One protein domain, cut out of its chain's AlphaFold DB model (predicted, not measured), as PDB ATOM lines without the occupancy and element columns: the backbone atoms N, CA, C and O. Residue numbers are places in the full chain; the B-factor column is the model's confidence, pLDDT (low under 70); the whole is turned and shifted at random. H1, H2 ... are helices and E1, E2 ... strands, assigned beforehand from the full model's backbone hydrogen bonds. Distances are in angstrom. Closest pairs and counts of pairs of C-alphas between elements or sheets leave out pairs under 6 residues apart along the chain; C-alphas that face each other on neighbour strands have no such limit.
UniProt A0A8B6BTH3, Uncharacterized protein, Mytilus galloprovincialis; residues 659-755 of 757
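What this domain is: This is residues 659 to 755 of the 757 residues of an uncharacterized protein of Mytilus galloprovincialis (UniProt A0A8B6BTH3). Two antiparallel hairpins and two helices are set loosely round the short helix H1, which lies near the middle. The long, narrow hairpin of E1 and E2 reaches away as an arm and makes much of the length, the small hairpin of E3 and E4 lies on another side of H1, and H3 runs off from the end of E4. The printed part has 97 residues, with three named helices and four named strands in the order H1, E1, E2, H2, E3, E4, H3; each hairpin is a two-stranded antiparallel sheet, and the class is mixed, helices and strands. The whole is loose, with a radius of gyration of the C-alphas of 16.0 A, and spans 51 by 39 by 23 A.

How they stand to each other: H1, residues 667 to 670, has its centre 2.3 A from the mean of the C-alphas. E1, residues 674 to 682, and E2, residues 689 to 699, form an antiparallel hairpin, with N 675 and O 698 2.8 A apart and N 681 and O 690 2.9 A apart, both within hydrogen-bond range. E2 bends by 84 degrees at residue 693. H2, residues 702 to 708, is close to H1 but not clearly touching, the closest C-alphas being those of Leu 670 and Val 705, 6.7 A apart. E3, residues 718 to 723, and E4, residues 734 to 738, form the second antiparallel hairpin, with N 721 and O 736 2.9 A apart. The closest C-alphas of H1 and E4, those of Glu 667 and Val 738, are 6.1 A apart. H3, residues 740 to 755, is close to H1 but not clearly touching, with the C-alphas of Glu 667 and Leu 743 closest at 6.6 A. H2 and H3 are near each other, with 5 pairs of C-alphas within 10 A. E1 and E2 are apart from E3, E4 and H3. Every O i to N i+4 pair is within hydrogen-bond range in H2, and 11 of 12 are in H3; H1 is too short for such a pair, and its 1 O i to N i+3 pair is within range.

Where its parts are: H1 begins at C-alpha 667, (24.862, 17.867, -31.886). E1 is 24.2 A long and E2 24.6 A, and E2 ends at C-alpha 699, (19.159, 20.117, -46.848). H2 is 10.0 A, E3 15.4 A and E4 11.5 A long. H3 runs 23.4 A to C-alpha 755, (38.988, 25.152, -48.167).

The domain as a whole: The two C-alphas farthest apart, those of Lys 685 and Glu 713, are 51.1 A apart. The printed part has no cut and no long link. The mean pLDDT of the printed part is 75.6, and 27 residues are under 70, among them residues 684 to 688 and 704 to 718.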
ATOM      1  N   GLU A 659      37.005  17.369 -32.504       86.88
ATOM      2  CA  GLU A 659      35.939  18.356 -32.642       86.88
ATOM      3  C   GLU A 659      34.624  17.736 -33.140       86.88
ATOM      4  O   GLU A 659      33.548  18.134 -32.701       86.88
ATOM      5  N   LEU A 660      34.701  16.722 -34.015       87.25
ATOM      6  CA  LEU A 660      33.542  15.974 -34.520       87.25
ATOM      7  C   LEU A 660      33.241  14.726 -33.678       87.25
ATOM      8  O   LEU A 660      32.083  14.349 -33.501       87.25
ATOM      9  N   LYS A 661      34.283  14.086 -33.140       87.62
ATOM     10  CA  LYS A 661      34.201  12.867 -32.324       87.62
ATOM     11  C   LYS A 661      33.518  13.102 -30.973       87.62
ATOM     12  O   LYS A 661      32.898  12.186 -30.442       87.62
ATOM     13  N   GLN A 662      33.615  14.317 -30.431       84.12
ATOM     14  CA  GLN A 662      33.008  14.723 -29.158       84.12
ATOM     15  C   GLN A 662      31.516  15.105 -29.240       84.12
ATOM     16  O   GLN A 662      30.918  15.437 -28.211       84.12
ATOM     17  N   LEU A 663      30.924  15.091 -30.440       85.25
ATOM     18  CA  LEU A 663      29.535  15.489 -30.685       85.25
ATOM     19  C   LEU A 663      28.556  14.333 -30.457       85.25
ATOM     20  O   LEU A 663      28.739  13.233 -30.985       85.25
ATOM     21  N   ASN A 664      27.462  14.601 -29.749       83.25
ATOM     22  CA  ASN A 664      26.354  13.665 -29.568       83.25
ATOM     23  C   ASN A 664      25.393  13.596 -30.779       83.25
ATOM     24  O   ASN A 664      25.527  14.312 -31.769       83.25
ATOM     25  N   ALA A 665      24.394  12.712 -30.706       82.25
ATOM     26  CA  ALA A 665      23.502  12.396 -31.823       82.25
ATOM     27  C   ALA A 665      22.444  13.473 -32.156       82.25
ATOM     28  O   ALA A 665      21.764  13.330 -33.178       82.25
ATOM     29  N   ILE A 666      22.275  14.516 -31.335       83.31
ATOM     30  CA  ILE A 666      21.611  15.771 -31.732       83.31
ATOM     31  C   ILE A 666      22.661  16.767 -32.237       83.31
ATOM     32  O   ILE A 666      22.469  17.332 -33.309       83.31
ATOM     33  N   GLU A 667      23.781  16.934 -31.526       84.94
ATOM     34  CA  GLU A 667      24.862  17.867 -31.886       84.94
ATOM     35  C   GLU A 667      25.347  17.659 -33.340       84.94
ATOM     36  O   GLU A 667      25.367  18.602 -34.130       84.94
ATOM     37  N   GLN A 668      25.605  16.410 -33.749       86.12
ATOM     38  CA  GLN A 668      25.959  16.048 -35.133       86.12
ATOM     39  C   GLN A 668      24.869  16.408 -36.159       86.12
ATOM     40  O   GLN A 668      25.180  16.775 -37.289       86.12
ATOM     41  N   GLN A 669      23.589  16.296 -35.788       81.25
ATOM     42  CA  GLN A 669      22.458  16.558 -36.686       81.25
ATOM     43  C   GLN A 669      22.166  18.059 -36.830       81.25
ATOM     44  O   GLN A 669      21.676  18.476 -37.876       81.25
ATOM     45  N   LEU A 670      22.510  18.871 -35.825       80.62
ATOM     46  CA  LEU A 670      22.397  20.332 -35.875       80.62
ATOM     47  C   LEU A 670      23.410  20.975 -36.838       80.62
ATOM     48  O   LEU A 670      23.108  22.019 -37.406       80.62
ATOM     49  N   ILE A 671      24.573  20.349 -37.062       83.69
ATOM     50  CA  ILE A 671      25.603  20.825 -38.012       83.69
ATOM     51  C   ILE A 671      25.588  20.096 -39.367       83.69
ATOM     52  O   ILE A 671      26.345  20.446 -40.275       83.69
ATOM     53  N   ALA A 672      24.746  19.072 -39.526       83.38
ATOM     54  CA  ALA A 672      24.661  18.290 -40.753       83.38
ATOM     55  C   ALA A 672      24.018  19.104 -41.886       83.38
ATOM     56  O   ALA A 672      22.842  19.444 -41.821       83.38
ATOM     57  N   LEU A 673      24.771  19.353 -42.963       81.75
ATOM     58  CA  LEU A 673      24.293  20.066 -44.160       81.75
ATOM     59  C   LEU A 673      23.119  19.364 -44.856       81.75
ATOM     60  O   LEU A 673      22.289  20.024 -45.472       81.75
ATOM     61  N   ASN A 674      23.071  18.033 -44.773       82.62
ATOM     62  CA  ASN A 674      22.030  17.187 -45.344       82.62
ATOM     63  C   ASN A 674      21.633  16.129 -44.310       82.62
ATOM     64  O   ASN A 674      22.499  15.438 -43.771       82.62
ATOM     65  N   ILE A 675      20.334  15.974 -44.068       80.81
ATOM     66  CA  ILE A 675      19.763  14.969 -43.169       80.81
ATOM     67  C   ILE A 675      19.179  13.841 -44.039       80.81
ATOM     68  O   ILE A 675      18.203  14.078 -44.758       80.81
ATOM     69  N   PRO A 676      19.766  12.627 -44.034       81.00
ATOM     70  CA  PRO A 676      19.317  11.532 -44.887       81.00
ATOM     71  C   PRO A 676      18.180  10.736 -44.235       81.00
ATOM     72  O   PRO A 676      18.383   9.984 -43.278       81.00
ATOM     73  N   PHE A 677      16.982  10.839 -44.799       81.69
ATOM     74  CA  PHE A 677      15.848   9.991 -44.450       81.69
ATOM     75  C   PHE A 677      15.942   8.673 -45.225       81.69
ATOM     76  O   PHE A 677      15.864   8.651 -46.452       81.69
ATOM     77  N   MET A 678      16.126   7.565 -44.503       85.75
ATOM     78  CA  MET A 678      16.248   6.219 -45.071       85.75
ATOM     79  C   MET A 678      15.586   5.174 -44.164       85.75
ATOM     80  O   MET A 678      15.705   5.238 -42.939       85.75
ATOM     81  N   LYS A 679      14.914   4.174 -44.746       84.50
ATOM     82  CA  LYS A 679      14.362   3.046 -43.982       84.50
ATOM     83  C   LYS A 679      15.410   1.941 -43.872       84.50
ATOM     84  O   LYS A 679      15.686   1.239 -44.843       84.50
ATOM     85  N   ILE A 680      15.971   1.771 -42.680       86.44
ATOM     86  CA  ILE A 680      16.922   0.695 -42.382       86.44
ATOM     87  C   ILE A 680      16.147  -0.547 -41.923       86.44
ATOM     88  O   ILE A 680      15.373  -0.475 -40.969       86.44
ATOM     89  N   MET A 681      16.362  -1.692 -42.575       82.56
ATOM     90  CA  MET A 681      15.748  -2.978 -42.221       82.56
ATOM     91  C   MET A 681      16.817  -4.051 -41.986       82.56
ATOM     92  O   MET A 681      17.886  -4.022 -42.597       82.56
ATOM     93  N   ALA A 682      16.538  -5.016 -41.109       83.06
ATOM     94  CA  ALA A 682      17.380  -6.204 -40.980       83.06
ATOM     95  C   ALA A 682      17.220  -7.086 -42.229       83.06
ATOM     96  O   ALA A 682      16.098  -7.398 -42.629       83.06
ATOM     97  N   LEU A 683      18.332  -7.482 -42.848       78.69
ATOM     98  CA  LEU A 683      18.315  -8.408 -43.978       78.69
ATOM     99  C   LEU A 683      18.059  -9.844 -43.478       78.69
ATOM    100  O   LEU A 683      18.530 -10.191 -42.393       78.69
ATOM    101  N   PRO A 684      17.382 -10.720 -44.253       68.38
ATOM    102  CA  PRO A 684      16.965 -12.051 -43.783       68.38
ATOM    103  C   PRO A 684      18.083 -13.025 -43.372       68.38
ATOM    104  O   PRO A 684      17.792 -14.134 -42.929       68.38
ATOM    105  N   LYS A 685      19.363 -12.669 -43.561       58.16
ATOM    106  CA  LYS A 685      20.526 -13.501 -43.219       58.16
ATOM    107  C   LYS A 685      21.648 -12.636 -42.634       58.16
ATOM    108  O   LYS A 685      21.968 -11.580 -43.169       58.16
ATOM    109  N   GLY A 686      22.273 -13.114 -41.556       57.81
ATOM    110  CA  GLY A 686      23.529 -12.564 -41.022       57.81
ATOM    111  C   GLY A 686      23.434 -11.291 -40.170       57.81
ATOM    112  O   GLY A 686      24.471 -10.714 -39.868       57.81
ATOM    113  N   GLY A 687      22.235 -10.823 -39.796       61.16
ATOM    114  CA  GLY A 687      22.055  -9.657 -38.908       61.16
ATOM    115  C   GLY A 687      22.467  -8.302 -39.505       61.16
ATOM    116  O   GLY A 687      22.370  -7.274 -38.835       61.16
ATOM    117  N   GLN A 688      22.908  -8.285 -40.766       66.81
ATOM    118  CA  GLN A 688      23.267  -7.071 -41.488       66.81
ATOM    119  C   GLN A 688      22.032  -6.193 -41.715       66.81
ATOM    120  O   GLN A 688      20.923  -6.682 -41.937       66.81
ATOM    121  N   LYS A 689      22.237  -4.877 -41.670       80.81
ATOM    122  CA  LYS A 689      21.196  -3.874 -41.893       80.81
ATOM    123  C   LYS A 689      21.325  -3.319 -43.309       80.81
ATOM    124  O   LYS A 689      22.387  -2.825 -43.670       80.81
ATOM    125  N   GLY A 690      20.255  -3.409 -44.091       81.06
ATOM    126  CA  GLY A 690      20.159  -2.845 -45.437       81.06
ATOM    127  C   GLY A 690      19.228  -1.635 -45.472       81.06
ATOM    128  O   GLY A 690      18.330  -1.510 -44.637       81.06
ATOM    129  N   VAL A 691      19.427  -0.756 -46.450       87.44
ATOM    130  CA  VAL A 691      18.476   0.317 -46.774       87.44
ATOM    131  C   VAL A 691      17.387  -0.241 -47.692       87.44
ATOM    132  O   VAL A 691      17.665  -1.082 -48.546       87.44
ATOM    133  N   HIS A 692      16.145   0.203 -47.508       84.19
ATOM    134  CA  HIS A 692      14.993  -0.225 -48.297       84.19
ATOM    135  C   HIS A 692      14.171   0.979 -48.771       84.19
ATOM    136  O   HIS A 692      13.742   1.795 -47.957       84.19
ATOM    137  N   GLY A 693      13.904   1.048 -50.077       85.06
ATOM    138  CA  GLY A 693      13.293   2.219 -50.709       85.06
ATOM    139  C   GLY A 693      14.297   3.361 -50.945       85.06
ATOM    140  O   GLY A 693      15.501   3.170 -50.746       85.06
ATOM    141  N   PRO A 694      13.824   4.534 -51.399       86.12
ATOM    142  CA  PRO A 694      14.681   5.682 -51.684       86.12
ATOM    143  C   PRO A 694      15.313   6.267 -50.412       86.12
ATOM    144  O   PRO A 694      14.736   6.217 -49.324       86.12
ATOM    145  N   VAL A 695      16.490   6.878 -50.576       85.94
ATOM    146  CA  VAL A 695      17.114   7.750 -49.572       85.94
ATOM    147  C   VAL A 695      16.814   9.193 -49.955       85.94
ATOM    148  O   VAL A 695      17.178   9.622 -51.047       85.94
ATOM    149  N   VAL A 696      16.166   9.943 -49.065       84.88
ATOM    150  CA  VAL A 696      15.833  11.356 -49.292       84.88
ATOM    151  C   VAL A 696      16.742  12.219 -48.425       84.88
ATOM    152  O   VAL A 696      16.588  12.268 -47.207       84.88
ATOM    153  N   CYS A 697      17.708  12.894 -49.046       83.31
ATOM    154  CA  CYS A 697      18.570  13.861 -48.370       83.31
ATOM    155  C   CYS A 697      17.882  15.229 -48.342       83.31
ATOM    156  O   CYS A 697      17.749  15.871 -49.380       83.31
ATOM    157  N   VAL A 698      17.453  15.674 -47.159       81.00
ATOM    158  CA  VAL A 698      16.865  17.009 -46.970       81.00
ATOM    159  C   VAL A 698      17.972  17.984 -46.550       81.00
ATOM    160  O   VAL A 698      18.670  17.688 -45.577       81.00
ATOM    161  N   PRO A 699      18.165  19.123 -47.241       80.75
ATOM    162  CA  PRO A 699      19.159  20.117 -46.848       80.75
ATOM    163  C   PRO A 699      18.755  20.819 -45.543       80.75
ATOM    164  O   PRO A 699      17.582  21.111 -45.321       80.75
ATOM    165  N   SER A 700      19.735  21.107 -44.687       76.06
ATOM    166  CA  SER A 700      19.539  21.782 -43.399       76.06
ATOM    167  C   SER A 700      19.988  23.241 -43.465       76.06
ATOM    168  O   SER A 700      21.116  23.534 -43.873       76.06
ATOM    169  N   ASP A 701      19.136  24.170 -43.025       74.69
ATOM    170  CA  ASP A 701      19.499  25.584 -42.920       74.69
ATOM    171  C   ASP A 701      20.273  25.855 -41.622       74.69
ATOM    172  O   ASP A 701      19.719  26.229 -40.581       74.69
ATOM    173  N   LEU A 702      21.593  25.684 -41.706       72.62
ATOM    174  CA  LEU A 702      22.504  25.929 -40.590       72.62
ATOM    175  C   LEU A 702      22.434  27.373 -40.062       72.62
ATOM    176  O   LEU A 702      22.702  27.575 -38.881       72.62
ATOM    177  N   LYS A 703      22.034  28.371 -40.874       70.75
ATOM    178  CA  LYS A 703      21.939  29.772 -40.416       70.75
ATOM    179  C   LYS A 703      20.834  29.936 -39.378       70.75
ATOM    180  O   LYS A 703      21.032  30.628 -38.378       70.75
ATOM    181  N   LYS A 704      19.688  29.276 -39.587       66.94
ATOM    182  CA  LYS A 704      18.592  29.239 -38.607       66.94
ATOM    183  C   LYS A 704      19.065  28.572 -37.313       66.94
ATOM    184  O   LYS A 704      18.886  29.143 -36.241       66.94
ATOM    185  N   VAL A 705      19.756  27.432 -37.407       66.94
ATOM    186  CA  VAL A 705      20.300  26.710 -36.240       66.94
ATOM    187  C   VAL A 705      21.261  27.584 -35.421       66.94
ATOM    188  O   VAL A 705      21.066  27.725 -34.215       66.94
ATOM    189  N   THR A 706      22.234  28.245 -36.060       64.88
ATOM    190  CA  THR A 706      23.188  29.144 -35.377       64.88
ATOM    191  C   THR A 706      22.565  30.434 -34.831       64.88
ATOM    192  O   THR A 706      23.215  31.138 -34.067       64.88
ATOM    193  N   THR A 707      21.331  30.764 -35.225       67.00
ATOM    194  CA  THR A 707      20.592  31.936 -34.717       67.00
ATOM    195  C   THR A 707      19.688  31.576 -33.532       67.00
ATOM    196  O   THR A 707      19.447  32.410 -32.666       67.00
ATOM    197  N   ILE A 708      19.194  30.333 -33.476       67.19
ATOM    198  CA  ILE A 708      18.309  29.833 -32.408       67.19
ATOM    199  C   ILE A 708      19.098  29.434 -31.156       67.19
ATOM    200  O   ILE A 708      18.604  29.586 -30.040       67.19
ATOM    201  N   LEU A 709      20.313  28.907 -31.325       67.69
ATOM    202  CA  LEU A 709      21.185  28.548 -30.211       67.69
ATOM    203  C   LEU A 709      21.742  29.826 -29.547       67.69
ATOM    204  O   LEU A 709      22.418  30.599 -30.229       67.69
ATOM    205  N   PRO A 710      21.502  30.071 -28.242       64.94
ATOM    206  CA  PRO A 710      22.109  31.198 -27.543       64.94
ATOM    207  C   PRO A 710      23.635  31.077 -27.565       64.94
ATOM    208  O   PRO A 710      24.203  30.056 -27.172       64.94
ATOM    209  N   ARG A 711      24.286  32.149 -28.017       61.06
ATOM    210  CA  ARG A 711      25.737  32.319 -27.948       61.06
ATOM    211  C   ARG A 711      26.099  32.760 -26.532       61.06
ATOM    212  O   ARG A 711      25.589  33.774 -26.066       61.06
ATOM    213  N   SER A 712      26.948  31.983 -25.871       58.44
ATOM    214  CA  SER A 712      27.540  32.286 -24.568       58.44
ATOM    215  C   SER A 712      29.029  31.974 -24.634       58.44
ATOM    216  O   SER A 712      29.425  31.031 -25.319       58.44
ATOM    217  N   GLU A 713      29.827  32.756 -23.917       54.72
ATOM    218  CA  GLU A 713      31.271  32.547 -23.771       54.72
ATOM    219  C   GLU A 713      31.592  31.474 -22.705       54.72
ATOM    220  O   GLU A 713      32.726  31.015 -22.610       54.72
ATOM    221  N   ASP A 714      30.594  31.034 -21.922       56.75
ATOM    222  CA  ASP A 714      30.741  29.985 -20.907       56.75
ATOM    223  C   ASP A 714      30.685  28.573 -21.531       56.75
ATOM    224  O   ASP A 714      29.668  28.145 -22.091       56.75
ATOM    225  N   GLU A 715      31.778  27.815 -21.399       57.62
ATOM    226  CA  GLU A 715      31.896  26.443 -21.911       57.62
ATOM    227  C   GLU A 715      30.959  25.434 -21.212       57.62
ATOM    228  O   GLU A 715      30.707  24.354 -21.753       57.62
ATOM    229  N   SER A 716      30.436  25.766 -20.027       58.50
ATOM    230  CA  SER A 716      29.556  24.904 -19.224       58.50
ATOM    231  C   SER A 716      28.086  24.924 -19.655       58.50
ATOM    232  O   SER A 716      27.304  24.098 -19.173       58.50
ATOM    233  N   LEU A 717      27.698  25.815 -20.580       63.34
ATOM    234  CA  LEU A 717      26.307  25.990 -21.003       63.34
ATOM    235  C   LEU A 717      25.726  24.720 -21.654       63.34
ATOM    236  O   LEU A 717      25.985  24.402 -22.819       63.34
ATOM    237  N   LEU A 718      24.855  24.032 -20.912       68.50
ATOM    238  CA  LEU A 718      24.075  22.893 -21.396       68.50
ATOM    239  C   LEU A 718      22.644  23.314 -21.749       68.50
ATOM    240  O   LEU A 718      21.828  23.627 -20.879       68.50
ATOM    241  N   LEU A 719      22.316  23.252 -23.039       71.44
ATOM    242  CA  LEU A 719      20.968  23.491 -23.555       71.44
ATOM    243  C   LEU A 719      20.196  22.182 -23.649       71.44
ATOM    244  O   LEU A 719      20.652  21.237 -24.292       71.44
ATOM    245  N   LYS A 720      18.997  22.113 -23.066       75.44
ATOM    246  CA  LYS A 720      18.134  20.930 -23.194       75.44
ATOM    247  C   LYS A 720      17.269  21.056 -24.451       75.44
ATOM    248  O   LYS A 720      16.378  21.903 -24.499       75.44
ATOM    249  N   VAL A 721      17.537  20.235 -25.468       76.69
ATOM    250  CA  VAL A 721      16.987  20.393 -26.827       76.69
ATOM    251  C   VAL A 721      16.088  19.219 -27.207       76.69
ATOM    252  O   VAL A 721      16.516  18.061 -27.181       76.69
ATOM    253  N   LYS A 722      14.847  19.512 -27.614       76.69
ATOM    254  CA  LYS A 722      13.959  18.552 -28.291       76.69
ATOM    255  C   LYS A 722      14.088  18.721 -29.803       76.69
ATOM    256  O   LYS A 722      13.861  19.811 -30.326       76.69
ATOM    257  N   LEU A 723      14.367  17.622 -30.495       75.06
ATOM    258  CA  LEU A 723      14.233  17.510 -31.944       75.06
ATOM    259  C   LEU A 723      12.864  16.899 -32.263       75.06
ATOM    260  O   LEU A 723      12.568  15.781 -31.827       75.06
ATOM    261  N   LYS A 724      12.031  17.614 -33.019       76.00
ATOM    262  CA  LYS A 724      10.700  17.154 -33.444       76.00
ATOM    263  C   LYS A 724      10.677  16.848 -34.946       76.00
ATOM    264  O   LYS A 724      11.570  17.241 -35.680       76.00
ATOM    265  N   ARG A 725       9.636  16.142 -35.405       67.88
ATOM    266  CA  ARG A 725       9.339  15.970 -36.848       67.88
ATOM    267  C   ARG A 725       8.509  17.113 -37.437       67.88
ATOM    268  O   ARG A 725       8.473  17.264 -38.650       67.88
ATOM    269  N   LYS A 726       7.775  17.809 -36.565       69.12
ATOM    270  CA  LYS A 726       7.049  19.069 -36.762       69.12
ATOM    271  C   LYS A 726       6.885  19.698 -35.378       69.12
ATOM    272  O   LYS A 726       6.561  18.972 -34.434       69.12
ATOM    273  N   LEU A 727       7.049  21.014 -35.228       67.19
ATOM    274  CA  LEU A 727       6.936  21.683 -33.916       67.19
ATOM    275  C   LEU A 727       5.605  21.418 -33.185       67.19
ATOM    276  O   LEU A 727       5.593  21.294 -31.957       67.19
ATOM    277  N   ASN A 728       4.502  21.292 -33.931       70.56
ATOM    278  CA  ASN A 728       3.156  21.062 -33.397       70.56
ATOM    279  C   ASN A 728       2.916  19.634 -32.863       70.56
ATOM    280  O   ASN A 728       1.879  19.380 -32.249       70.56
ATOM    281  N   TYR A 729       3.844  18.693 -33.061       71.38
ATOM    282  CA  TYR A 729       3.725  17.352 -32.491       71.38
ATOM    283  C   TYR A 729       4.087  17.372 -30.998       71.38
ATOM    284  O   TYR A 729       5.104  17.931 -30.587       71.38
ATOM    285  N   LYS A 730       3.253  16.724 -30.170       69.62
ATOM    286  CA  LYS A 730       3.481  16.611 -28.717       69.62
ATOM    287  C   LYS A 730       4.685  15.722 -28.374       69.62
ATOM    288  O   LYS A 730       5.337  15.948 -27.360       69.62
ATOM    289  N   GLY A 731       4.981  14.730 -29.216       62.56
ATOM    290  CA  GLY A 731       6.162  13.873 -29.098       62.56
ATOM    291  C   GLY A 731       7.386  14.445 -29.821       62.56
ATOM    292  O   GLY A 731       7.259  15.112 -30.847       62.56
ATOM    293  N   TYR A 732       8.569  14.140 -29.294       72.00
ATOM    294  CA  TYR A 732       9.874  14.418 -29.900       72.00
ATOM    295  C   TYR A 732      10.501  13.123 -30.447       72.00
ATOM    296  O   TYR A 732      10.174  12.033 -29.983       72.00
ATOM    297  N   GLU A 733      11.411  13.230 -31.418       71.88
ATOM    298  CA  GLU A 733      12.193  12.087 -31.917       71.88
ATOM    299  C   GLU A 733      13.481  11.884 -31.107       71.88
ATOM    300  O   GLU A 733      13.843  10.753 -30.784       71.88
ATOM    301  N   LYS A 734      14.150  12.980 -30.727       71.75
ATOM    302  CA  LYS A 734      15.304  12.973 -29.816       71.75
ATOM    303  C   LYS A 734      15.141  14.072 -28.769       71.75
ATOM    304  O   LYS A 734      14.596  15.136 -29.060       71.75
ATOM    305  N   TYR A 735      15.645  13.822 -27.566       78.38
ATOM    306  CA  TYR A 735      15.699  14.790 -26.470       78.38
ATOM    307  C   TYR A 735      17.003  14.560 -25.712       78.38
ATOM    308  O   TYR A 735      17.165  13.529 -25.062       78.38
ATOM    309  N   GLN A 736      17.965  15.462 -25.890       74.31
ATOM    310  CA  GLN A 736      19.311  15.378 -25.312       74.31
ATOM    311  C   GLN A 736      19.786  16.787 -24.931       74.31
ATOM    312  O   GLN A 736      19.166  17.787 -25.303       74.31
ATOM    313  N   PHE A 737      20.880  16.869 -24.178       75.62
ATOM    314  CA  PHE A 737      21.578  18.134 -23.969       75.62
ATOM    315  C   PHE A 737      22.500  18.447 -25.157       75.62
ATOM    316  O   PHE A 737      22.945  17.540 -25.859       75.62
ATOM    317  N   VAL A 738      22.766  19.729 -25.387       78.00
ATOM    318  CA  VAL A 738      23.586  20.270 -26.478       78.00
ATOM    319  C   VAL A 738      24.499  21.351 -25.900       78.00
ATOM    320  O   VAL A 738      24.017  22.223 -25.176       78.00
ATOM    321  N   ARG A 739      25.793  21.307 -26.228       77.56
ATOM    322  CA  ARG A 739      26.792  22.325 -25.852       77.56
ATOM    323  C   ARG A 739      27.062  23.252 -27.044       77.56
ATOM    324  O   ARG A 739      27.593  22.765 -28.044       77.56
ATOM    325  N   PRO A 740      26.749  24.560 -26.983       75.94
ATOM    326  CA  PRO A 740      26.974  25.476 -28.106       75.94
ATOM    327  C   PRO A 740      28.434  25.532 -28.576       75.94
ATOM    328  O   PRO A 740      28.688  25.389 -29.768       75.94
ATOM    329  N   ASN A 741      29.389  25.626 -27.644       77.38
ATOM    330  CA  ASN A 741      30.828  25.689 -27.937       77.38
ATOM    331  C   ASN A 741      31.317  24.454 -28.736       77.38
ATOM    332  O   ASN A 741      32.008  24.597 -29.742       77.38
ATOM    333  N   HIS A 742      30.846  23.243 -28.407       82.25
ATOM    334  CA  HIS A 742      31.156  22.034 -29.192       82.25
ATOM    335  C   HIS A 742      30.695  22.138 -30.658       82.25
ATOM    336  O   HIS A 742      31.393  21.670 -31.558       82.25
ATOM    337  N   LEU A 743      29.530  22.748 -30.909       81.12
ATOM    338  CA  LEU A 743      29.021  22.969 -32.266       81.12
ATOM    339  C   LEU A 743      29.838  24.027 -33.007       81.12
ATOM    340  O   LEU A 743      30.099  23.865 -34.196       81.12
ATOM    341  N   GLU A 744      30.258  25.085 -32.318       79.31
ATOM    342  CA  GLU A 744      31.091  26.140 -32.892       79.31
ATOM    343  C   GLU A 744      32.481  25.618 -33.276       79.31
ATOM    344  O   GLU A 744      32.872  25.763 -34.435       79.31
ATOM    345  N   GLN A 745      33.171  24.902 -32.380       83.94
ATOM    346  CA  GLN A 745      34.444  24.224 -32.673       83.94
ATOM    347  C   GLN A 745      34.329  23.313 -33.907       83.94
ATOM    348  O   GLN A 745      35.146  23.385 -34.828       83.94
ATOM    349  N   ALA A 746      33.274  22.495 -33.968       85.38
ATOM    350  CA  ALA A 746      33.008  21.610 -35.096       85.38
ATOM    351  C   ALA A 746      32.726  22.365 -36.408       85.38
ATOM    352  O   ALA A 746      33.217  21.967 -37.466       85.38
ATOM    353  N   LEU A 747      31.956  23.456 -36.362       82.75
ATOM    354  CA  LEU A 747      31.652  24.284 -37.532       82.75
ATOM    355  C   LEU A 747      32.879  25.056 -38.031       82.75
ATOM    356  O   LEU A 747      33.057  25.160 -39.245       82.75
ATOM    357  N   VAL A 748      33.742  25.546 -37.136       84.00
ATOM    358  CA  VAL A 748      35.031  26.170 -37.481       84.00
ATOM    359  C   VAL A 748      35.950  25.146 -38.148       84.00
ATOM    360  O   VAL A 748      36.380  25.370 -39.279       84.00
ATOM    361  N   TYR A 749      36.144  23.973 -37.534       86.75
ATOM    362  CA  TYR A 749      36.933  22.881 -38.116       86.75
ATOM    363  C   TYR A 749      36.439  22.495 -39.525       86.75
ATOM    364  O   TYR A 749      37.222  22.403 -40.474       86.75
ATOM    365  N   LEU A 750      35.122  22.314 -39.695       84.12
ATOM    366  CA  LEU A 750      34.517  21.975 -40.987       84.12
ATOM    367  C   LEU A 750      34.634  23.105 -42.019       84.12
ATOM    368  O   LEU A 750      34.762  22.822 -43.210       84.12
ATOM    369  N   LYS A 751      34.586  24.372 -41.594       81.94
ATOM    370  CA  LYS A 751      34.746  25.552 -42.456       81.94
ATOM    371  C   LYS A 751      36.175  25.675 -42.983       81.94
ATOM    372  O   LYS A 751      36.348  25.948 -44.171       81.94
ATOM    373  N   ASP A 752      37.171  25.425 -42.141       82.50
ATOM    374  CA  ASP A 752      38.577  25.516 -42.538       82.50
ATOM    375  C   ASP A 752      38.996  24.317 -43.399       82.50
ATOM    376  O   ASP A 752      39.614  24.501 -44.448       82.50
ATOM    377  N   LYS A 753      38.555  23.095 -43.065       74.62
ATOM    378  CA  LYS A 753      38.778  21.911 -43.919       74.62
ATOM    379  C   LYS A 753      38.048  21.987 -45.266       74.62
ATOM    380  O   LYS A 753      38.564  21.481 -46.260       74.62
ATOM    381  N   LYS A 754      36.905  22.681 -45.347       58.59
ATOM    382  CA  LYS A 754      36.195  22.955 -46.614       58.59
ATOM    383  C   LYS A 754      36.968  23.824 -47.614       58.59
ATOM    384  O   LYS A 754      36.510  23.953 -48.742       58.59
ATOM    385  N   ARG A 755      38.107  24.416 -47.240       43.06
ATOM    386  CA  ARG A 755      38.988  25.152 -48.167       43.06
ATOM    387  C   ARG A 755      40.009  24.259 -48.894       43.06
ATOM    388  O   ARG A 755      40.889  24.791 -49.562       43.06
TER     389      ARG A 755